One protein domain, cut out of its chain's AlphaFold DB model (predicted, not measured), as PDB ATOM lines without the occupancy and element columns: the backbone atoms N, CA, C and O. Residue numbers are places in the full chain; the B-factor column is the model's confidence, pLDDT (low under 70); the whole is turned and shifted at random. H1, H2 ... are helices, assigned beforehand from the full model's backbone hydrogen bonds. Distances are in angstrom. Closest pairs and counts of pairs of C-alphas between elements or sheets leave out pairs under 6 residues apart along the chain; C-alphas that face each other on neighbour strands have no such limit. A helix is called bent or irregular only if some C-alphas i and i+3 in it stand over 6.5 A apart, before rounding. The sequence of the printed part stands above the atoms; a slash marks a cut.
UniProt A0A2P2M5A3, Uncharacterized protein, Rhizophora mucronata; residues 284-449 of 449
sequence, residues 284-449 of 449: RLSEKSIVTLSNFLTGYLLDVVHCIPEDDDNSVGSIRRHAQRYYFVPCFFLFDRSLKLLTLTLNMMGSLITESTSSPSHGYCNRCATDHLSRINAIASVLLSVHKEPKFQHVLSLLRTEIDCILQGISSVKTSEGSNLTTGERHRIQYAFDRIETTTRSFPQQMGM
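AT A GLANCE: This is residues 284 to 449 of the 449 residues of an uncharacterized protein of Rhizophora mucronata (UniProt A0A2P2M5A3). Two helical hairpins, H3 with H4 and H6 with H7, make an up-and-down bundle of four helices, each running against the one before it, and H1 crosses H3 and H4 on the side away from H6 and H7. The short H5 lies across the end of the bundle where H4 ends and H6 begins; the bent H2 follows H1 in the chain and leads to H3, and its arm H2a is the part farthest from the middle, its centre 17.2 A from the mean of the C-alphas. The printed part has 166 residues, with seven named helices, H1 to H7 in chain order, and no named strand: the class is all helix. It is compact and rounded, with a radius of gyration of the C-alphas of 15.9 A and spans of 45 by 40 by 39 A.

HOW THE PARTS SIT: The longest helix, H2, residues 315 to 337, was assigned as one helix by its hydrogen bonds but is bent, with C-alphas 327 and 330 6.9 A apart; its arms H2a, residues 315 to 327, and H2b, residues 330 to 337, stand at a steep tilt of 55 degrees. H2a and H1, residues 287 to 307, form a hairpin and only just touch, with 3 pairs of C-alphas within 8 A, the closest Val 304 and Gln 324 at 6.4 A. H2b and H3, residues 339 to 354, only just touch, only at the corner, with 3 such pairs, the closest Phe 335 and Leu 342 at 5.2 A. H1, with residues 290 to 298 alone, touches H3 at a steep tilt of 56 degrees, C-alphas 294 and 345 being closest at 4.7 A. H1 touches H4, residues 372 to 388, with residues 301 to 306 alone, C-alphas 302 and 378 being closest at 5.8 A; the lines of the two helices are about perpendicular, at 76 degrees. H3 and H6, residues 400 to 416, touch the same way at 6 degrees, C-alphas 350 and 406 being closest at 4.7 A. H4 touches H7, residues 423 to 441, the same way at 23 degrees, C-alphas 377 and 432 being closest at 5.7 A. H5, residues 390 to 398, touches H4 only at the corner, C-alphas 387 and 393 being closest at 5.4 A. Every O i to N i+4 pair is within hydrogen-bond range in H2b, H4, H6 and H7; in H1 16 of 17 are, in H2a 7 of 9, in H3 11 of 12 and in H5 3 of 5.

IN THESE COORDINATES: H1 begins at C-alpha 287 (214.084, 276.996, 330.228), is 29.9 A long and has a kink of 28 degrees near residue 295. H2a is 19.5 A long, H3 23.4 A, H4 24.8 A and H6 24.0 A. H5 is irregular, but only just: C-alphas 391 and 394 are 6.6 A apart. H7, 26.5 A long, ends at C-alpha 441 (192.031, 265.117, 350.987).

THE WHOLE: The C-alphas farthest apart, Asn 366 and Met 449, are 50.7 A apart. The printed part has no cut, and the link from H3 to H4, 17 residues, is long. The mean pLDDT of the printed part is 77.4; residues 309 to 319, 356 to 371, 417 to 420 and 444 to 449 are under 70.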
ATOM      1  N   ARG A 284     209.341 285.172 332.695       81.88
ATOM      2  CA  ARG A 284     210.264 285.387 331.562       81.88
ATOM      3  C   ARG A 284     211.543 284.559 331.658       81.88
ATOM      4  O   ARG A 284     212.429 284.723 330.825       81.88
ATOM      5  N   LEU A 285     211.630 283.684 332.662       88.50
ATOM      6  CA  LEU A 285     212.765 282.792 332.862       88.50
ATOM      7  C   LEU A 285     212.956 281.889 331.641       88.50
ATOM      8  O   LEU A 285     212.016 281.251 331.163       88.50
ATOM      9  N   SER A 286     214.197 281.786 331.179       91.50
ATOM     10  CA  SER A 286     214.586 280.797 330.179       91.50
ATOM     11  C   SER A 286     214.406 279.374 330.713       91.50
ATOM     12  O   SER A 286     214.465 279.123 331.917       91.50
ATOM     13  N   GLU A 287     214.247 278.397 329.817       91.31
ATOM     14  CA  GLU A 287     214.084 276.996 330.228       91.31
ATOM     15  C   GLU A 287     215.262 276.486 331.063       91.31
ATOM     16  O   GLU A 287     215.062 275.761 332.037       91.31
ATOM     17  N   LYS A 288     216.484 276.911 330.719       92.19
ATOM     18  CA  LYS A 288     217.688 276.585 331.483       92.19
ATOM     19  C   LYS A 288     217.596 277.137 332.906       92.19
ATOM     20  O   LYS A 288     217.832 276.392 333.853       92.19
ATOM     21  N   SER A 289     217.210 278.403 333.056       92.56
ATOM     22  CA  SER A 289     217.032 279.018 334.372       92.56
ATOM     23  C   SER A 289     215.912 278.364 335.163       92.56
ATOM     24  O   SER A 289     216.079 278.188 336.358       92.56
ATOM     25  N   ILE A 290     214.810 277.939 334.535       93.44
ATOM     26  CA  ILE A 290     213.736 277.203 335.224       93.44
ATOM     27  C   ILE A 290     214.279 275.914 335.855       93.44
ATOM     28  O   ILE A 290     213.973 275.635 337.009       93.44
ATOM     29  N   VAL A 291     215.111 275.156 335.134       90.88
ATOM     30  CA  VAL A 291     215.717 273.914 335.649       90.88
ATOM     31  C   VAL A 291     216.752 274.198 336.745       90.88
ATOM     32  O   VAL A 291     216.773 273.532 337.778       90.88
ATOM     33  N   THR A 292     217.619 275.195 336.555       91.44
ATOM     34  CA  THR A 292     218.596 275.582 337.587       91.44
ATOM     35  C   THR A 292     217.894 276.078 338.851       91.44
ATOM     36  O   THR A 292     218.253 275.685 339.962       91.44
ATOM     37  N   LEU A 293     216.857 276.895 338.679       93.38
ATOM     38  CA  LEU A 293     216.085 277.475 339.762       93.38
ATOM     39  C   LEU A 293     215.247 276.423 340.484       93.38
ATOM     40  O   LEU A 293     215.187 276.488 341.703       93.38
ATOM     41  N   SER A 294     214.659 275.430 339.805       92.81
ATOM     42  CA  SER A 294     213.928 274.354 340.496       92.81
ATOM     43  C   SER A 294     214.840 273.591 341.455       92.81
ATOM     44  O   SER A 294     214.483 273.385 342.610       92.81
ATOM     45  N   ASN A 295     216.053 273.252 341.011       89.62
ATOM     46  CA  ASN A 295     217.028 272.548 341.846       89.62
ATOM     47  C   ASN A 295     217.468 273.401 343.042       89.62
ATOM     48  O   ASN A 295     217.547 272.909 344.168       89.62
ATOM     49  N   PHE A 296     217.723 274.689 342.803       92.31
ATOM     50  CA  PHE A 296     218.071 275.640 343.855       92.31
ATOM     51  C   PHE A 296     216.924 275.828 344.862       92.31
ATOM     52  O   PHE A 296     217.149 275.743 346.068       92.31
ATOM     53  N   LEU A 297     215.694 276.059 344.386       94.06
ATOM     54  CA  LEU A 297     214.522 276.330 345.220       94.06
ATOM     55  C   LEU A 297     214.169 275.143 346.110       94.06
ATOM     56  O   LEU A 297     213.783 275.358 347.257       94.06
ATOM     57  N   THR A 298     214.348 273.910 345.627       91.25
ATOM     58  CA  THR A 298     214.193 272.721 346.468       91.25
ATOM     59  C   THR A 298     215.122 272.781 347.678       91.25
ATOM     60  O   THR A 298     214.647 272.658 348.804       91.25
ATOM     61  N   GLY A 299     216.419 273.038 347.480       88.81
ATOM     62  CA  GLY A 299     217.377 273.176 348.584       88.81
ATOM     63  C   GLY A 299     217.068 274.368 349.493       88.81
ATOM     64  O   GLY A 299     216.970 274.215 350.706       88.81
ATOM     65  N   TYR A 300     216.822 275.537 348.901       91.56
ATOM     66  CA  TYR A 300     216.511 276.772 349.623       91.56
ATOM     67  C   TYR A 300     215.281 276.632 350.533       91.56
ATOM     68  O   TYR A 300     215.333 277.006 351.701       91.56
ATOM     69  N   LEU A 301     214.174 276.065 350.035       92.00
ATOM     70  CA  LEU A 301     212.947 275.890 350.822       92.00
ATOM     71  C   LEU A 301     213.142 274.917 351.986       92.00
ATOM     72  O   LEU A 301     212.620 275.156 353.078       92.00
ATOM     73  N   LEU A 302     213.909 273.844 351.772       88.88
ATOM     74  CA  LEU A 302     214.276 272.932 352.849       88.88
ATOM     75  C   LEU A 302     215.121 273.662 353.893       88.88
ATOM     76  O   LEU A 302     214.800 273.578 355.077       88.88
ATOM     77  N   ASP A 303     216.130 274.425 353.483       84.44
ATOM     78  CA  ASP A 303     216.992 275.175 354.399       84.44
ATOM     79  C   ASP A 303     216.206 276.197 355.236       84.44
ATOM     80  O   ASP A 303     216.442 276.305 356.439       84.44
ATOM     81  N   VAL A 304     215.208 276.887 354.663       87.94
ATOM     82  CA  VAL A 304     214.323 277.794 355.424       87.94
ATOM     83  C   VAL A 304     213.604 277.050 356.552       87.94
ATOM     84  O   VAL A 304     213.581 277.525 357.688       87.94
ATOM     85  N   VAL A 305     213.011 275.891 356.249       85.81
ATOM     86  CA  VAL A 305     212.247 275.108 357.233       85.81
ATOM     87  C   VAL A 305     213.153 274.531 358.318       85.81
ATOM     88  O   VAL A 305     212.761 274.511 359.483       85.81
ATOM     89  N   HIS A 306     214.365 274.099 357.965       79.62
ATOM     90  CA  HIS A 306     215.328 273.577 358.935       79.62
ATOM     91  C   HIS A 306     215.888 274.673 359.846       79.62
ATOM     92  O   HIS A 306     215.995 274.473 361.055       79.62
ATOM     93  N   CYS A 307     216.233 275.834 359.288       76.38
ATOM     94  CA  CYS A 307     216.777 276.954 360.055       76.38
ATOM     95  C   CYS A 307     215.724 277.623 360.949       76.38
ATOM     96  O   CYS A 307     216.072 278.236 361.958       76.38
ATOM     97  N   ILE A 308     214.442 277.531 360.585       76.50
ATOM     98  CA  ILE A 308     213.339 278.185 361.292       76.50
ATOM     99  C   ILE A 308     212.217 277.160 361.485       76.50
ATOM    100  O   ILE A 308     211.231 277.231 360.767       76.50
ATOM    101  N   PRO A 309     212.318 276.190 362.406       68.44
ATOM    102  CA  PRO A 309     211.277 275.177 362.576       68.44
ATOM    103  C   PRO A 309     209.963 275.789 363.098       68.44
ATOM    104  O   PRO A 309     209.976 276.654 363.982       68.44
ATOM    105  N   GLU A 310     208.823 275.336 362.555       63.19
ATOM    106  CA  GLU A 310     207.500 275.622 363.130       63.19
ATOM    107  C   GLU A 310     207.381 274.846 364.458       63.19
ATOM    108  O   GLU A 310     207.251 273.626 364.431       63.19
ATOM    109  N   ASP A 311     207.443 275.533 365.607       57.25
ATOM    110  CA  ASP A 311     207.085 274.955 366.916       57.25
ATOM    111  C   ASP A 311     205.600 275.217 367.235       57.25
ATOM    112  O   ASP A 311     205.011 276.205 366.769       57.25
ATOM    113  N   ASP A 312     205.014 274.342 368.060       51.03
ATOM    114  CA  ASP A 312     203.610 274.395 368.478       51.03
ATOM    115  C   ASP A 312     203.263 275.657 369.296       51.03
ATOM    116  O   ASP A 312     203.976 276.058 370.219       51.03
ATOM    117  N   ASP A 313     202.145 276.269 368.889       51.84
ATOM    118  CA  ASP A 313     201.185 277.175 369.554       51.84
ATOM    119  C   ASP A 313     201.595 278.125 370.701       51.84
ATOM    120  O   ASP A 313     200.744 278.611 371.444       51.84
ATOM    121  N   ASN A 314     202.863 278.523 370.785       53.38
ATOM    122  CA  ASN A 314     203.307 279.635 371.632       53.38
ATOM    123  C   ASN A 314     203.571 280.918 370.816       53.38
ATOM    124  O   ASN A 314     203.748 280.880 369.597       53.38
ATOM    125  N   SER A 315     203.657 282.077 371.482       54.66
ATOM    126  CA  SER A 315     203.956 283.386 370.857       54.66
ATOM    127  C   SER A 315     205.268 283.409 370.054       54.66
ATOM    128  O   SER A 315     205.408 284.172 369.103       54.66
ATOM    129  N   VAL A 316     206.221 282.535 370.385       57.94
ATOM    130  CA  VAL A 316     207.464 282.330 369.619       57.94
ATOM    131  C   VAL A 316     207.197 281.591 368.299       57.94
ATOM    132  O   VAL A 316     207.839 281.872 367.285       57.94
ATOM    133  N   GLY A 317     206.207 280.696 368.272       60.50
ATOM    134  CA  GLY A 317     205.768 279.983 367.074       60.50
ATOM    135  C   GLY A 317     205.171 280.918 366.020       60.50
ATOM    136  O   GLY A 317     205.455 280.759 364.834       60.50
ATOM    137  N   SER A 318     204.422 281.955 366.420       63.44
ATOM    138  CA  SER A 318     203.895 282.943 365.464       63.44
ATOM    139  C   SER A 318     205.012 283.768 364.813       63.44
ATOM    140  O   SER A 318     205.015 283.926 363.591       63.44
ATOM    141  N   ILE A 319     206.017 284.206 365.581       67.50
ATOM    142  CA  ILE A 319     207.193 284.932 365.063       67.50
ATOM    143  C   ILE A 319     207.962 284.071 364.050       67.50
ATOM    144  O   ILE A 319     208.317 284.553 362.972       67.50
ATOM    145  N   ARG A 320     208.167 282.781 364.345       71.69
ATOM    146  CA  ARG A 320     208.839 281.845 363.427       71.69
ATOM    147  C   ARG A 320     208.047 281.603 362.145       71.69
ATOM    148  O   ARG A 320     208.638 281.640 361.070       71.69
ATOM    149  N   ARG A 321     206.720 281.460 362.228       73.06
ATOM    150  CA  ARG A 321     205.846 281.371 361.040       73.06
ATOM    151  C   ARG A 321     205.950 282.628 360.173       73.06
ATOM    152  O   ARG A 321     206.053 282.526 358.954       73.06
ATOM    153  N   HIS A 322     205.973 283.819 360.777       77.75
ATOM    154  CA  HIS A 322     206.173 285.070 360.035       77.75
ATOM    155  C   HIS A 322     207.555 285.136 359.368       77.75
ATOM    156  O   HIS A 322     207.658 285.564 358.217       77.75
ATOM    157  N   ALA A 323     208.602 284.679 360.059       80.94
ATOM    158  CA  ALA A 323     209.960 284.631 359.526       80.94
ATOM    159  C   ALA A 323     210.105 283.623 358.374       80.94
ATOM    160  O   ALA A 323     210.715 283.958 357.363       80.94
ATOM    161  N   GLN A 324     209.507 282.433 358.474       83.44
ATOM    162  CA  GLN A 324     209.431 281.494 357.354       83.44
ATOM    163  C   GLN A 324     208.677 282.123 356.185       83.44
ATOM    164  O   GLN A 324     209.215 282.215 355.086       83.44
ATOM    165  N   ARG A 325     207.460 282.636 356.416       86.00
ATOM    166  CA  ARG A 325     206.637 283.229 355.352       86.00
ATOM    167  C   ARG A 325     207.393 284.312 354.589       86.00
ATOM    168  O   ARG A 325     207.319 284.346 353.367       86.00
ATOM    169  N   TYR A 326     208.171 285.142 355.287       87.88
ATOM    170  CA  TYR A 326     209.047 286.127 354.656       87.88
ATOM    171  C   TYR A 326     209.958 285.504 353.586       87.88
ATOM    172  O   TYR A 326     209.974 286.010 352.468       87.88
ATOM    173  N   TYR A 327     210.637 284.391 353.878       91.00
ATOM    174  CA  TYR A 327     211.528 283.705 352.933       91.00
ATOM    175  C   TYR A 327     210.810 282.930 351.825       91.00
ATOM    176  O   TYR A 327     211.376 282.762 350.746       91.00
ATOM    177  N   PHE A 328     209.583 282.469 352.071       91.88
ATOM    178  CA  PHE A 328     208.780 281.734 351.088       91.88
ATOM    179  C   PHE A 328     208.125 282.641 350.037       91.88
ATOM    180  O   PHE A 328     207.893 282.199 348.913       91.88
ATOM    181  N   VAL A 329     207.835 283.906 350.369       92.12
ATOM    182  CA  VAL A 329     207.091 284.835 349.494       92.12
ATOM    183  C   VAL A 329     207.661 284.943 348.068       92.12
ATOM    184  O   VAL A 329     206.868 284.842 347.129       92.12
ATOM    185  N   PRO A 330     208.983 285.102 347.843       93.19
ATOM    186  CA  PRO A 330     209.522 285.146 346.485       93.19
ATOM    187  C   PRO A 330     209.285 283.841 345.715       93.19
ATOM    188  O   PRO A 330     208.936 283.877 344.539       93.19
ATOM    189  N   CYS A 331     209.405 282.690 346.382       93.44
ATOM    190  CA  CYS A 331     209.163 281.380 345.778       93.44
ATOM    191  C   CYS A 331     207.703 281.225 345.360       93.44
ATOM    192  O   CYS A 331     207.426 280.795 344.247       93.44
ATOM    193  N   PHE A 332     206.767 281.634 346.221       91.38
ATOM    194  CA  PHE A 332     205.344 281.631 345.890       91.38
ATOM    195  C   PHE A 332     205.068 282.471 344.648       91.38
ATOM    196  O   PHE A 332     204.423 281.999 343.722       91.38
ATOM    197  N   PHE A 333     205.621 283.677 344.559       90.81
ATOM    198  CA  PHE A 333     205.441 284.498 343.365       90.81
ATOM    199  C   PHE A 333     205.973 283.826 342.089       90.81
ATOM    200  O   PHE A 333     205.331 283.878 341.041       90.81
ATOM    201  N   LEU A 334     207.125 283.158 342.172       91.75
ATOM    202  CA  LEU A 334     207.700 282.417 341.048       91.75
ATOM    203  C   LEU A 334     206.841 281.203 340.652       91.75
ATOM    204  O   LEU A 334     206.651 280.953 339.462       91.75
ATOM    205  N   PHE A 335     206.289 280.474 341.626       91.38
ATOM    206  CA  PHE A 335     205.406 279.328 341.388       91.38
ATOM    207  C   PHE A 335     204.061 279.733 340.784       91.38
ATOM    208  O   PHE A 335     203.597 279.074 339.859       91.38
ATOM    209  N   ASP A 336     203.471 280.833 341.256       88.00
ATOM    210  CA  ASP A 336     202.228 281.400 340.709       88.00
ATOM    211  C   ASP A 336     202.365 281.703 339.208       88.00
ATOM    212  O   ASP A 336     201.443 281.509 338.420       88.00
ATOM    213  N   ARG A 337     203.562 282.125 338.796       87.69
ATOM    214  CA  ARG A 337     203.851 282.509 337.414       87.69
ATOM    215  C   ARG A 337     204.373 281.390 336.535       87.69
ATOM    216  O   ARG A 337     204.374 281.552 335.316       87.69
ATOM    217  N   SER A 338     204.838 280.293 337.127       90.62
ATOM    218  CA  SER A 338     205.439 279.165 336.423       90.62
ATOM    219  C   SER A 338     205.015 277.846 337.054       90.62
ATOM    220  O   SER A 338     205.694 277.306 337.931       90.62
ATOM    221  N   LEU A 339     203.923 277.274 336.540       89.38
ATOM    222  CA  LEU A 339     203.498 275.931 336.940       89.38
ATOM    223  C   LEU A 339     204.615 274.907 336.694       89.38
ATOM    224  O   LEU A 339     204.885 274.078 337.552       89.38
ATOM    225  N   LYS A 340     205.339 275.036 335.570       92.56
ATOM    226  CA  LYS A 340     206.498 274.193 335.231       92.56
ATOM    227  C   LYS A 340     207.575 274.229 336.323       92.56
ATOM    228  O   LYS A 340     208.119 273.184 336.663       92.56
ATOM    229  N   LEU A 341     207.871 275.403 336.886       93.44
ATOM    230  CA  LEU A 341     208.843 275.541 337.975       93.44
ATOM    231  C   LEU A 341     208.368 274.843 339.254       93.44
ATOM    232  O   LEU A 341     209.162 274.156 339.899       93.44
ATOM    233  N   LEU A 342     207.086 274.992 339.605       92.94
ATOM    234  CA  LEU A 342     206.505 274.317 340.764       92.94
ATOM    235  C   LEU A 342     206.531 272.794 340.579       92.94
ATOM    236  O   LEU A 342     207.038 272.091 341.448       92.94
ATOM    237  N   THR A 343     206.090 272.288 339.425       93.81
ATOM    238  CA  THR A 343     206.139 270.859 339.077       93.81
ATOM    239  C   THR A 343     207.555 270.293 339.194       93.81
ATOM    240  O   THR A 343     207.757 269.265 339.835       93.81
ATOM    241  N   LEU A 344     208.562 270.968 338.626       94.50
ATOM    242  CA  LEU A 344     209.955 270.513 338.709       94.50
ATOM    243  C   LEU A 344     210.488 270.525 340.147       94.50
ATOM    244  O   LEU A 344     211.165 269.584 340.552       94.50
ATOM    245  N   THR A 345     210.149 271.553 340.927       93.44
ATOM    246  CA  THR A 345     210.506 271.638 342.354       93.44
ATOM    247  C   THR A 345     209.912 270.466 343.142       93.44
ATOM    248  O   THR A 345     210.622 269.823 343.916       93.44
ATOM    249  N   LEU A 346     208.631 270.146 342.916       92.44
ATOM    250  CA  LEU A 346     207.942 269.025 343.564       92.44
ATOM    251  C   LEU A 346     208.539 267.674 343.163       92.44
ATOM    252  O   LEU A 346     208.815 266.849 344.031       92.44
ATOM    253  N   ASN A 347     208.819 267.467 341.877       91.88
ATOM    254  CA  ASN A 347     209.465 266.243 341.397       91.88
ATOM    255  C   ASN A 347     210.850 266.046 342.027       91.88
ATOM    256  O   ASN A 347     211.183 264.936 342.438       91.88
ATOM    257  N   MET A 348     211.626 267.124 342.168       89.75
ATOM    258  CA  MET A 348     212.929 267.090 342.836       89.75
ATOM    259  C   MET A 348     212.802 266.809 344.343       89.75
ATOM    260  O   MET A 348     213.619 266.096 344.917       89.75
ATOM    261  N   MET A 349     211.763 267.317 345.014       89.56
ATOM    262  CA  MET A 349     211.465 266.916 346.398       89.56
ATOM    263  C   MET A 349     211.107 265.427 346.485       89.56
ATOM    264  O   MET A 349     211.556 264.743 347.401       89.56
ATOM    265  N   GLY A 350     210.345 264.913 345.516       86.75
ATOM    266  CA  GLY A 350     210.021 263.493 345.390       86.75
ATOM    267  C   GLY A 350     211.259 262.609 345.247       86.75
ATOM    268  O   GLY A 350     211.406 261.646 345.999       86.75
ATOM    269  N   SER A 351     212.185 262.958 344.347       87.12
ATOM    270  CA  SER A 351     213.423 262.190 344.146       87.12
ATOM    271  C   SER A 351     214.304 262.184 345.394       87.12
ATOM    272  O   SER A 351     214.835 261.136 345.770       87.12
ATOM    273  N   LEU A 352     214.378 263.318 346.099       85.31
ATOM    274  CA  LEU A 352     215.102 263.426 347.361       85.31
ATOM    275  C   LEU A 352     214.568 262.464 348.428       85.31
ATOM    276  O   LEU A 352     215.344 262.037 349.262       85.31
ATOM    277  N   ILE A 353     213.296 262.064 348.425       82.75
ATOM    278  CA  ILE A 353     212.785 261.090 349.410       82.75
ATOM    279  C   ILE A 353     213.354 259.688 349.172       82.75
ATOM    280  O   ILE A 353     213.494 258.921 350.117       82.75
ATOM    281  N   THR A 354     213.676 259.357 347.922       74.94
ATOM    282  CA  THR A 354     214.175 258.031 347.528       74.94
ATOM    283  C   THR A 354     215.702 257.927 347.493       74.94
ATOM    284  O   THR A 354     216.236 256.821 347.459       74.94
ATOM    285  N   GLU A 355     216.422 259.053 347.498       71.38
ATOM    286  CA  GLU A 355     217.889 259.072 347.500       71.38
ATOM    287  C   GLU A 355     218.462 258.685 348.871       71.38
ATOM    288  O   GLU A 355     218.228 259.366 349.869       71.38
ATOM    289  N   SER A 356     219.279 257.630 348.919       55.62
ATOM    290  CA  SER A 356     219.992 257.191 350.124       55.62
ATOM    291  C   SER A 356     220.922 258.275 350.699       55.62
ATOM    292  O   SER A 356     221.460 259.105 349.968       55.62
ATOM    293  N   THR A 357     221.171 258.226 352.014       52.59
ATOM    294  CA  THR A 357     221.970 259.169 352.840       52.59
ATOM    295  C   THR A 357     223.434 259.396 352.415       52.59
ATOM    296  O   THR A 357     224.161 260.123 353.087       52.59
ATOM    297  N   SER A 358     223.888 258.787 351.320       39.47
ATOM    298  CA  SER A 358     225.269 258.817 350.828       39.47
ATOM    299  C   SER A 358     225.594 259.986 349.891       39.47
ATOM    300  O   SER A 358     226.767 260.184 349.567       39.47
ATOM    301  N   SER A 359     224.604 260.771 349.460       38.56
ATOM    302  CA  SER A 359     224.853 261.967 348.651       38.56
ATOM    303  C   SER A 359     225.395 263.107 349.527       38.56
ATOM    304  O   SER A 359     224.836 263.368 350.595       38.56
ATOM    305  N   PRO A 360     226.472 263.806 349.116       37.88
ATOM    306  CA  PRO A 360     227.033 264.902 349.898       37.88
ATOM    307  C   PRO A 360     225.958 265.966 350.141       37.88
ATOM    308  O   PRO A 360     225.275 266.393 349.208       37.88
ATOM    309  N   SER A 361     225.805 266.362 351.409       40.22
ATOM    310  CA  SER A 361     224.839 267.371 351.850       40.22
ATOM    311  C   SER A 361     224.872 268.581 350.918       40.22
ATOM    312  O   SER A 361     225.895 269.248 350.750       40.22
ATOM    313  N   HIS A 362     223.730 268.865 350.294       43.22
ATOM    314  CA  HIS A 362     223.555 270.033 349.441       43.22
ATOM    315  C   HIS A 362     223.300 271.327 350.240       43.22
ATOM    316  O   HIS A 362     223.036 272.348 349.606       43.22
ATOM    317  N   GLY A 363     223.415 271.308 351.574       39.62
ATOM    318  CA  GLY A 363     222.992 272.389 352.467       39.62
ATOM    319  C   GLY A 363     223.953 273.578 352.571       39.62
ATOM    320  O   GLY A 363     225.174 273.432 352.577       39.62
ATOM    321  N   TYR A 364     223.366 274.766 352.706       44.81
ATOM    322  CA  TYR A 364     224.028 276.068 352.861       44.81
ATOM    323  C   TYR A 364     224.489 276.329 354.301       44.81
ATOM    324  O   TYR A 364     225.223 277.273 354.588       44.81
ATOM    325  N   CYS A 365     224.060 275.470 355.224       36.81
ATOM    326  CA  CYS A 365     224.449 275.492 356.616       36.81
ATOM    327  C   CYS A 365     225.349 274.282 356.876       36.81
ATOM    328  O   CYS A 365     224.878 273.144 356.867       36.81
ATOM    329  N   ASN A 366     226.627 274.522 357.182       36.06
ATOM    330  CA  ASN A 366     227.647 273.506 357.504       36.06
ATOM    331  C   ASN A 366     227.324 272.675 358.781       36.06
ATOM    332  O   ASN A 366     228.179 271.982 359.323       36.06
ATOM    333  N   ARG A 367     226.088 272.782 359.297       36.59
ATOM    334  CA  ARG A 367     225.519 272.037 360.426       36.59
ATOM    335  C   ARG A 367     224.416 271.048 360.029       36.59
ATOM    336  O   ARG A 367     224.055 270.221 360.857       36.59
ATOM    337  N   CYS A 368     223.883 271.095 358.806       42.09
ATOM    338  CA  CYS A 368     222.817 270.187 358.368       42.09
ATOM    339  C   CYS A 368     223.387 269.029 357.536       42.09
ATOM    340  O   CYS A 368     223.211 268.941 356.322       42.09
ATOM    341  N   ALA A 369     224.074 268.112 358.216       38.72
ATOM    342  CA  ALA A 369     224.088 266.714 357.799       38.72
ATOM    343  C   ALA A 369     222.734 266.126 358.219       38.72
ATOM    344  O   ALA A 369     222.591 265.563 359.303       38.72
ATOM    345  N   THR A 370     221.692 266.415 357.444       52.94
ATOM    346  CA  THR A 370     220.320 266.106 357.831       52.94
ATOM    347  C   THR A 370     219.985 264.664 357.479       52.94
ATOM    348  O   THR A 370     219.939 264.271 356.317       52.94
ATOM    349  N   ASP A 371     219.774 263.879 358.534       69.88
ATOM    350  CA  ASP A 371     219.196 262.540 358.531       69.88
ATOM    351  C   ASP A 371     218.010 262.430 357.548       69.88
ATOM    352  O   ASP A 371     217.215 263.366 357.405       69.88
ATOM    353  N   HIS A 372     217.869 261.278 356.892       75.12
ATOM    354  CA  HIS A 372     216.826 260.968 355.908       75.12
ATOM    355  C   HIS A 372     215.425 261.398 356.384       75.12
ATOM    356  O   HIS A 372     214.622 261.956 355.631       75.12
ATOM    357  N   LEU A 373     215.165 261.220 357.681       77.31
ATOM    358  CA  LEU A 373     213.928 261.598 358.351       77.31
ATOM    359  C   LEU A 373     213.686 263.110 358.424       77.31
ATOM    360  O   LEU A 373     212.560 263.580 358.240       77.31
ATOM    361  N   SER A 374     214.721 263.888 358.733       79.94
ATOM    362  CA  SER A 374     214.612 265.347 358.826       79.94
ATOM    363  C   SER A 374     214.246 265.965 357.475       79.94
ATOM    364  O   SER A 374     213.368 266.825 357.408       79.94
ATOM    365  N   ARG A 375     214.791 265.407 356.388       84.19
ATOM    366  CA  ARG A 375     214.445 265.769 355.012       84.19
ATOM    367  C   ARG A 375     212.980 265.478 354.682       84.19
ATOM    368  O   ARG A 375     212.303 266.368 354.175       84.19
ATOM    369  N   ILE A 376     212.462 264.292 355.023       84.69
ATOM    370  CA  ILE A 376     211.036 263.948 354.827       84.69
ATOM    371  C   ILE A 376     210.126 264.933 355.577       84.69
ATOM    372  O   ILE A 376     209.172 265.464 355.005       84.69
ATOM    373  N   ASN A 377     210.438 265.228 356.843       84.31
ATOM    374  CA  ASN A 377     209.660 266.175 357.647       84.31
ATOM    375  C   ASN A 377     209.702 267.600 357.082       84.31
ATOM    376  O   ASN A 377     208.691 268.305 357.105       84.31
ATOM    377  N   ALA A 378     210.851 268.031 356.566       86.38
ATOM    378  CA  ALA A 378     210.986 269.341 355.949       86.38
ATOM    379  C   ALA A 378     210.191 269.445 354.645       86.38
ATOM    380  O   ALA A 378     209.482 270.433 354.468       86.38
ATOM    381  N   ILE A 379     210.217 268.416 353.788       88.62
ATOM    382  CA  ILE A 379     209.388 268.360 352.572       88.62
ATOM    383  C   ILE A 379     207.903 268.465 352.937       88.62
ATOM    384  O   ILE A 379     207.185 269.282 352.360       88.62
ATOM    385  N   ALA A 380     207.449 267.705 353.939       86.94
ATOM    386  CA  ALA A 380     206.069 267.785 354.415       86.94
ATOM    387  C   ALA A 380     205.706 269.202 354.885       86.94
ATOM    388  O   ALA A 380     204.662 269.736 354.514       86.94
ATOM    389  N   SER A 381     206.581 269.846 355.658       88.25
ATOM    390  CA  SER A 381     206.370 271.216 356.134       88.25
ATOM    391  C   SER A 381     206.377 272.254 355.004       88.25
ATOM    392  O   SER A 381     205.553 273.164 355.030       88.25
ATOM    393  N   VAL A 382     207.226 272.106 353.978       89.88
ATOM    394  CA  VAL A 382     207.197 272.962 352.777       89.88
ATOM    395  C   VAL A 382     205.857 272.832 352.050       89.88
ATOM    396  O   VAL A 382     205.219 273.849 351.779       89.88
ATOM    397  N   LEU A 383     205.398 271.604 351.782       88.56
ATOM    398  CA  LEU A 383     204.115 271.349 351.113       88.56
ATOM    399  C   LEU A 383     202.939 271.963 351.875       88.56
ATOM    400  O   LEU A 383     202.056 272.576 351.277       88.56
ATOM    401  N   LEU A 384     202.952 271.849 353.201       86.75
ATOM    402  CA  LEU A 384     201.932 272.449 354.053       86.75
ATOM    403  C   LEU A 384     201.973 273.972 354.002       86.75
ATOM    404  O   LEU A 384     200.919 274.597 353.933       86.75
ATOM    405  N   SER A 385     203.160 274.578 354.002       87.00
ATOM    406  CA  SER A 385     203.306 276.027 353.849       87.00
ATOM    407  C   SER A 385     202.774 276.518 352.505       87.00
ATOM    408  O   SER A 385     202.101 277.546 352.471       87.00
ATOM    409  N   VAL A 386     202.999 275.771 351.418       86.00
ATOM    410  CA  VAL A 386     202.408 276.079 350.104       86.00
ATOM    411  C   VAL A 386     200.882 275.932 350.159       86.00
ATOM    412  O   VAL A 386     200.168 276.825 349.719       86.00
ATOM    413  N   HIS A 387     200.357 274.860 350.758       84.75
ATOM    414  CA  HIS A 387     198.913 274.620 350.861       84.75
ATOM    415  C   HIS A 387     198.154 275.644 351.721       84.75
ATOM    416  O   HIS A 387     196.999 275.972 351.436       84.75
ATOM    417  N   LYS A 388     198.789 276.154 352.785       84.94
ATOM    418  CA  LYS A 388     198.216 277.195 353.656       84.94
ATOM    419  C   LYS A 388     197.922 278.492 352.889       84.94
ATOM    420  O   LYS A 388     197.073 279.265 353.327       84.94
ATOM    421  N   GLU A 389     198.597 278.746 351.768       83.62
ATOM    422  CA  GLU A 389     198.317 279.899 350.916       83.62
ATOM    423  C   GLU A 389     197.113 279.612 349.994       83.62
ATOM    424  O   GLU A 389     197.197 278.742 349.121       83.62
ATOM    425  N   PRO A 390     195.995 280.361 350.109       81.44
ATOM    426  CA  PRO A 390     194.733 280.029 349.431       81.44
ATOM    427  C   PRO A 390     194.850 279.890 347.910       81.44
ATOM    428  O   PRO A 390     194.185 279.058 347.299       81.44
ATOM    429  N   LYS A 391     195.728 280.689 347.291       83.06
ATOM    430  CA  LYS A 391     195.960 280.674 345.840       83.06
ATOM    431  C   LYS A 391     196.526 279.342 345.344       83.06
ATOM    432  O   LYS A 391     196.213 278.924 344.235       83.06
ATOM    433  N   PHE A 392     197.319 278.658 346.166       82.44
ATOM    434  CA  PHE A 392     197.975 277.415 345.772       82.44
ATOM    435  C   PHE A 392     197.131 276.175 346.035       82.44
ATOM    436  O   PHE A 392     197.480 275.117 345.531       82.44
ATOM    437  N   GLN A 393     196.002 276.269 346.741       82.81
ATOM    438  CA  GLN A 393     195.139 275.104 346.977       82.81
ATOM    439  C   GLN A 393     194.620 274.504 345.665       82.81
ATOM    440  O   GLN A 393     194.659 273.290 345.477       82.81
ATOM    441  N   HIS A 394     194.205 275.354 344.721       80.25
ATOM    442  CA  HIS A 394     193.806 274.902 343.389       80.25
ATOM    443  C   HIS A 394     195.017 274.471 342.544       80.25
ATOM    444  O   HIS A 394     194.948 273.488 341.812       80.25
ATOM    445  N   VAL A 395     196.150 275.169 342.634       82.44
ATOM    446  CA  VAL A 395     197.347 274.801 341.858       82.44
ATOM    447  C   VAL A 395     197.881 273.431 342.287       82.44
ATOM    448  O   VAL A 395     198.195 272.596 341.446       82.44
ATOM    449  N   LEU A 396     197.921 273.163 343.592       83.56
ATOM    450  CA  LEU A 396     198.318 271.869 344.140       83.56
ATOM    451  C   LEU A 396     197.320 270.759 343.795       83.56
ATOM    452  O   LEU A 396     197.745 269.628 343.587       83.56
ATOM    453  N   SER A 397     196.020 271.061 343.665       82.06
ATOM    454  CA  SER A 397     195.046 270.060 343.211       82.06
ATOM    455  C   SER A 397     195.267 269.639 341.753       82.06
ATOM    456  O   SER A 397     195.013 268.485 341.413       82.06
ATOM    457  N   LEU A 398     195.791 270.536 340.905       83.31
ATOM    458  CA  LEU A 398     196.213 270.210 339.536       83.31
ATOM    459  C   LEU A 398     197.484 269.348 339.504       83.31
ATOM    460  O   LEU A 398     197.646 268.558 338.581       83.31
ATOM    461  N   LEU A 399     198.352 269.475 340.512       86.56
ATOM    462  CA  LEU A 399     199.608 268.724 340.660       86.56
ATOM    463  C   LEU A 399     199.473 267.533 341.619       86.56
ATOM    464  O   LEU A 399     200.413 267.148 342.321       86.56
ATOM    465  N   ARG A 400     198.270 266.953 341.692       85.56
ATOM    466  CA  ARG A 400     197.981 265.838 342.598       85.56
ATOM    467  C   ARG A 400     198.861 264.625 342.309       85.56
ATOM    468  O   ARG A 400     199.285 263.962 343.245       85.56
ATOM    469  N   THR A 401     199.173 264.368 341.042       87.38
ATOM    470  CA  THR A 401     200.048 263.267 340.624       87.38
ATOM    471  C   THR A 401     201.438 263.354 341.247       87.38
ATOM    472  O   THR A 401     201.952 262.361 341.751       87.38
ATOM    473  N   GLU A 402     202.027 264.544 341.281       90.19
ATOM    474  CA  GLU A 402     203.348 264.805 341.844       90.19
ATOM    475  C   GLU A 402     203.334 264.669 343.372       90.19
ATOM    476  O   GLU A 402     204.258 264.103 343.962       90.19
ATOM    477  N   ILE A 403     202.260 265.132 344.022       86.56
ATOM    478  CA  ILE A 403     202.052 264.964 345.469       86.56
ATOM    479  C   ILE A 403     201.860 263.482 345.823       86.56
ATOM    480  O   ILE A 403     202.440 262.999 346.798       86.56
ATOM    481  N   ASP A 404     201.104 262.738 345.015       86.62
ATOM    482  CA  ASP A 404     200.905 261.301 345.190       86.62
ATOM    483  C   ASP A 404     202.230 260.538 345.007       86.62
ATOM    484  O   ASP A 404     202.514 259.619 345.776       86.62
ATOM    485  N   CYS A 405     203.096 260.949 344.071       87.25
ATOM    486  CA  CYS A 405     204.452 260.401 343.939       87.25
ATOM    487  C   CYS A 405     205.305 260.642 345.195       87.25
ATOM    488  O   CYS A 405     206.001 259.732 345.647       87.25
ATOM    489  N   ILE A 406     205.224 261.832 345.800       87.81
ATOM    490  CA  ILE A 406     205.886 262.136 347.080       87.81
ATOM    491  C   ILE A 406     205.365 261.211 348.193       87.81
ATOM    492  O   ILE A 406     206.158 260.602 348.912       87.81
ATOM    493  N   LEU A 407     204.043 261.048 348.313       87.50
ATOM    494  CA  LEU A 407     203.414 260.152 349.296       87.50
ATOM    495  C   LEU A 407     203.824 258.684 349.096       87.50
ATOM    496  O   LEU A 407     204.109 257.977 350.070       87.50
ATOM    497  N   GLN A 408     203.889 258.225 347.845       86.94
ATOM    498  CA  GLN A 408     204.378 256.891 347.491       86.94
ATOM    499  C   GLN A 408     205.851 256.720 347.870       86.94
ATOM    500  O   GLN A 408     206.207 255.694 348.450       86.94
ATOM    501  N   GLY A 409     206.685 257.736 347.634       84.56
ATOM    502  CA  GLY A 409     208.079 257.768 348.072       84.56
ATOM    503  C   GLY A 409     208.205 257.589 349.586       84.56
ATOM    504  O   GLY A 409     208.899 256.683 350.043       84.56
ATOM    505  N   ILE A 410     207.458 258.366 350.376       84.88
ATOM    506  CA  ILE A 410     207.459 258.265 351.849       84.88
ATOM    507  C   ILE A 410     206.993 256.874 352.305       84.88
ATOM    508  O   ILE A 410     207.579 256.276 353.210       84.88
ATOM    509  N   SER A 411     205.961 256.329 351.654       84.06
ATOM    510  CA  SER A 411     205.468 254.977 351.936       84.06
ATOM    511  C   SER A 411     206.507 253.905 351.622       84.06
ATOM    512  O   SER A 411     206.683 252.978 352.413       84.06
ATOM    513  N   SER A 412     207.227 254.047 350.506       83.44
ATOM    514  CA  SER A 412     208.268 253.103 350.103       83.44
ATOM    515  C   SER A 412     209.381 253.031 351.147       83.44
ATOM    516  O   SER A 412     209.685 251.936 351.612       83.44
ATOM    517  N   VAL A 413     209.859 254.182 351.634       80.31
ATOM    518  CA  VAL A 413     210.874 254.297 352.696       80.31
ATOM    519  C   VAL A 413     210.405 253.603 353.973       80.31
ATOM    520  O   VAL A 413     211.132 252.808 354.566       80.31
ATOM    521  N   LYS A 414     209.146 253.829 354.370       76.44
ATOM    522  CA  LYS A 414     208.547 253.164 355.536       76.44
ATOM    523  C   LYS A 414     208.541 251.637 355.394       76.44
ATOM    524  O   LYS A 414     208.736 250.935 356.387       76.44
ATOM    525  N   THR A 415     208.291 251.118 354.190       75.94
ATOM    526  CA  THR A 415     208.270 249.670 353.927       75.94
ATOM    527  C   THR A 415     209.662 249.058 353.772       75.94
ATOM    528  O   THR A 415     209.881 247.956 354.267       75.94
ATOM    529  N   SER A 416     210.606 249.758 353.135       70.00
ATOM    530  CA  SER A 416     211.952 249.255 352.837       70.00
ATOM    531  C   SER A 416     212.894 249.335 354.037       70.00
ATOM    532  O   SER A 416     213.682 248.422 354.257       70.00
ATOM    533  N   GLU A 417     212.799 250.397 354.840       64.94
ATOM    534  CA  GLU A 417     213.628 250.604 356.037       64.94
ATOM    535  C   GLU A 417     212.918 250.162 357.328       64.94
ATOM    536  O   GLU A 417     213.431 250.351 358.432       64.94
ATOM    537  N   GLY A 418     211.736 249.546 357.217       59.19
ATOM    538  CA  GLY A 418     210.858 249.227 358.346       59.19
ATOM    539  C   GLY A 418     211.491 248.372 359.455       59.19
ATOM    540  O   GLY A 418     211.062 248.472 360.607       59.19
ATOM    541  N   SER A 419     212.520 247.574 359.144       57.78
ATOM    542  CA  SER A 419     213.302 246.799 360.122       57.78
ATOM    543  C   SER A 419     214.421 247.594 360.804       57.78
ATOM    544  O   SER A 419     214.829 247.226 361.901       57.78
ATOM    545  N   ASN A 420     214.906 248.667 360.171       66.06
ATOM    546  CA  ASN A 420     216.063 249.451 360.614       66.06
ATOM    547  C   ASN A 420     215.659 250.738 361.355       66.06
ATOM    548  O   ASN A 420     216.462 251.285 362.102       66.06
ATOM    549  N   LEU A 421     214.416 251.199 361.178       71.75
ATOM    550  CA  LEU A 421     213.880 252.395 361.828       71.75
ATOM    551  C   LEU A 421     213.389 252.106 363.253       71.75
ATOM    552  O   LEU A 421     212.570 251.202 363.489       71.75
ATOM    553  N   THR A 422     213.803 252.951 364.194       78.19
ATOM    554  CA  THR A 422     213.270 252.994 365.557       78.19
ATOM    555  C   THR A 422     211.777 253.339 365.556       78.19
ATOM    556  O   THR A 422     211.235 253.938 364.620       78.19
ATOM    557  N   THR A 423     211.074 252.987 366.634       75.31
ATOM    558  CA  THR A 423     209.643 253.298 366.795       75.31
ATOM    559  C   THR A 423     209.367 254.804 366.687       75.31
ATOM    560  O   THR A 423     208.373 255.205 366.083       75.31
ATOM    561  N   GLY A 424     210.264 255.651 367.210       74.06
ATOM    562  CA  GLY A 424     210.143 257.111 367.136       74.06
ATOM    563  C   GLY A 424     210.295 257.666 365.716       74.06
ATOM    564  O   GLY A 424     209.532 258.545 365.316       74.06
ATOM    565  N   GLU A 425     211.224 257.125 364.929       76.25
ATOM    566  CA  GLU A 425     211.410 257.511 363.524       76.25
ATOM    567  C   GLU A 425     210.202 257.094 362.680       76.25
ATOM    568  O   GLU A 425     209.664 257.910 361.933       76.25
ATOM    569  N   ARG A 426     209.683 255.873 362.885       77.62
ATOM    570  CA  ARG A 426     208.444 255.408 362.239       77.62
ATOM    571  C   ARG A 426     207.248 256.311 362.536       77.62
ATOM    572  O   ARG A 426     206.490 256.619 361.618       77.62
ATOM    573  N   HIS A 427     207.088 256.760 363.782       80.56
ATOM    574  CA  HIS A 427     206.026 257.703 364.138       80.56
ATOM    575  C   HIS A 427     206.179 259.055 363.437       80.56
ATOM    576  O   HIS A 427     205.186 259.600 362.969       80.56
ATOM    577  N   ARG A 428     207.399 259.587 363.318       79.44
ATOM    578  CA  ARG A 428     207.644 260.862 362.626       79.44
ATOM    579  C   ARG A 428     207.389 260.768 361.119       79.44
ATOM    580  O   ARG A 428     206.760 261.664 360.569       79.44
ATOM    581  N   ILE A 429     207.801 259.675 360.471       80.56
ATOM    582  CA  ILE A 429     207.485 259.423 359.051       80.56
ATOM    583  C   ILE A 429     205.972 259.315 358.856       80.56
ATOM    584  O   ILE A 429     205.428 259.934 357.945       80.56
ATOM    585  N   GLN A 430     205.284 258.567 359.729       83.62
ATOM    586  CA  GLN A 430     203.829 258.448 359.667       83.62
ATOM    587  C   GLN A 430     203.147 259.804 359.853       83.62
ATOM    588  O   GLN A 430     202.255 260.150 359.093       83.62
ATOM    589  N   TYR A 431     203.612 260.601 360.811       84.00
ATOM    590  CA  TYR A 431     203.087 261.938 361.052       84.00
ATOM    591  C   TYR A 431     203.259 262.858 359.832       84.00
ATOM    592  O   TYR A 431     202.324 263.561 359.451       84.00
ATOM    593  N   ALA A 432     204.422 262.832 359.172       81.38
ATOM    594  CA  ALA A 432     204.642 263.571 357.928       81.38
ATOM    595  C   ALA A 432     203.703 263.107 356.803       81.38
ATOM    596  O   ALA A 432     203.108 263.942 356.119       81.38
ATOM    597  N   PHE A 433     203.536 261.789 356.653       85.19
ATOM    598  CA  PHE A 433     202.613 261.190 355.691       85.19
ATOM    599  C   PHE A 433     201.168 261.645 355.942       85.19
ATOM    600  O   PHE A 433     200.533 262.182 355.037       85.19
ATOM    601  N   ASP A 434     200.681 261.526 357.179       85.62
ATOM    602  CA  ASP A 434     199.307 261.875 357.557       85.62
ATOM    603  C   ASP A 434     199.009 263.363 357.326       85.62
ATOM    604  O   ASP A 434     197.913 263.725 356.890       85.62
ATOM    605  N   ARG A 435     199.987 264.252 357.562       85.62
ATOM    606  CA  ARG A 435     199.835 265.694 357.294       85.62
ATOM    607  C   ARG A 435     199.662 265.990 355.805       85.62
ATOM    608  O   ARG A 435     198.792 266.788 355.440       85.62
ATOM    609  N   ILE A 436     200.476 265.370 354.948       83.81
ATOM    610  CA  ILE A 436     200.373 265.540 353.491       83.81
ATOM    611  C   ILE A 436     199.078 264.891 352.979       83.81
ATOM    612  O   ILE A 436     198.373 265.482 352.161       83.81
ATOM    613  N   GLU A 437     198.706 263.718 353.493       86.00
ATOM    614  CA  GLU A 437     197.478 263.028 353.095       86.00
ATOM    615  C   GLU A 437     196.226 263.839 353.467       86.00
ATOM    616  O   GLU A 437     195.342 264.036 352.634       86.00
ATOM    617  N   THR A 438     196.169 264.380 354.688       83.38
ATOM    618  CA  THR A 438     195.059 265.238 355.144       83.38
ATOM    619  C   THR A 438     194.910 266.466 354.248       83.38
ATOM    620  O   THR A 438     193.803 266.825 353.846       83.38
ATOM    621  N   THR A 439     196.039 267.063 353.872       78.06
ATOM    622  CA  THR A 439     196.102 268.197 352.944       78.06
ATOM    623  C   THR A 439     195.572 267.821 351.562       78.06
ATOM    624  O   THR A 439     194.734 268.523 350.997       78.06
ATOM    625  N   THR A 440     195.967 266.655 351.056       77.38
ATOM    626  CA  THR A 440     195.531 266.153 349.748       77.38
ATOM    627  C   THR A 440     194.030 265.855 349.718       77.38
ATOM    628  O   THR A 440     193.353 266.116 348.725       77.38
ATOM    629  N   ARG A 441     193.475 265.357 350.829       76.25
ATOM    630  CA  ARG A 441     192.031 265.117 350.987       76.25
ATOM    631  C   ARG A 441     191.216 266.406 351.099       76.25
ATOM    632  O   ARG A 441     190.034 266.386 350.773       76.25
ATOM    633  N   SER A 442     191.828 267.505 351.548       72.25
ATOM    634  CA  SER A 442     191.178 268.818 351.628       72.25
ATOM    635  C   SER A 442     191.101 269.569 350.296       72.25
ATOM    636  O   SER A 442     190.448 270.610 350.231       72.25
ATOM    637  N   PHE A 443     191.712 269.048 349.224       72.56
ATOM    638  CA  PHE A 443     191.566 269.648 347.902       72.56
ATOM    639  C   PHE A 443     190.109 269.573 347.421       72.56
ATOM    640  O   PHE A 443     189.467 268.526 347.561       72.56
ATOM    641  N   PRO A 444     189.572 270.651 346.819       59.78
ATOM    642  CA  PRO A 444     188.240 270.614 346.235       59.78
ATOM    643  C   PRO A 444     188.186 269.514 345.168       59.78
ATOM    644  O   PRO A 444     189.030 269.463 344.270       59.78
ATOM    645  N   GLN A 445     187.205 268.611 345.280       52.00
ATOM    646  CA  GLN A 445     186.951 267.603 344.253       52.00
ATOM    647  C   GLN A 445     186.678 268.329 342.934       52.00
ATOM    648  O   GLN A 445     185.838 269.228 342.893       52.00
ATOM    649  N   GLN A 446     187.390 267.954 341.868       44.31
ATOM    650  CA  GLN A 446     187.066 268.411 340.520       44.31
ATOM    651  C   GLN A 446     185.610 268.021 340.229       44.31
ATOM    652  O   GLN A 446     185.314 266.854 339.980       44.31
ATOM    653  N   MET A 447     184.686 268.984 340.285       37.12
ATOM    654  CA  MET A 447     183.418 268.844 339.578       37.12
ATOM    655  C   MET A 447     183.778 268.850 338.098       37.12
ATOM    656  O   MET A 447     184.315 269.838 337.598       37.12
ATOM    657  N   GLY A 448     183.583 267.703 337.449       33.94
ATOM    658  CA  GLY A 448     183.903 267.519 336.042       33.94
ATOM    659  C   GLY A 448     183.239 268.587 335.174       33.94
ATOM    660  O   GLY A 448     182.070 268.919 335.384       33.94
ATOM    661  N   MET A 449     184.006 269.108 334.217       31.81
ATOM    662  CA  MET A 449     183.439 269.573 332.953       31.81
ATOM    663  C   MET A 449     183.354 268.397 331.995       31.81
ATOM    664  O   MET A 449     184.324 267.602 331.977       31.81
TER     665      MET A 449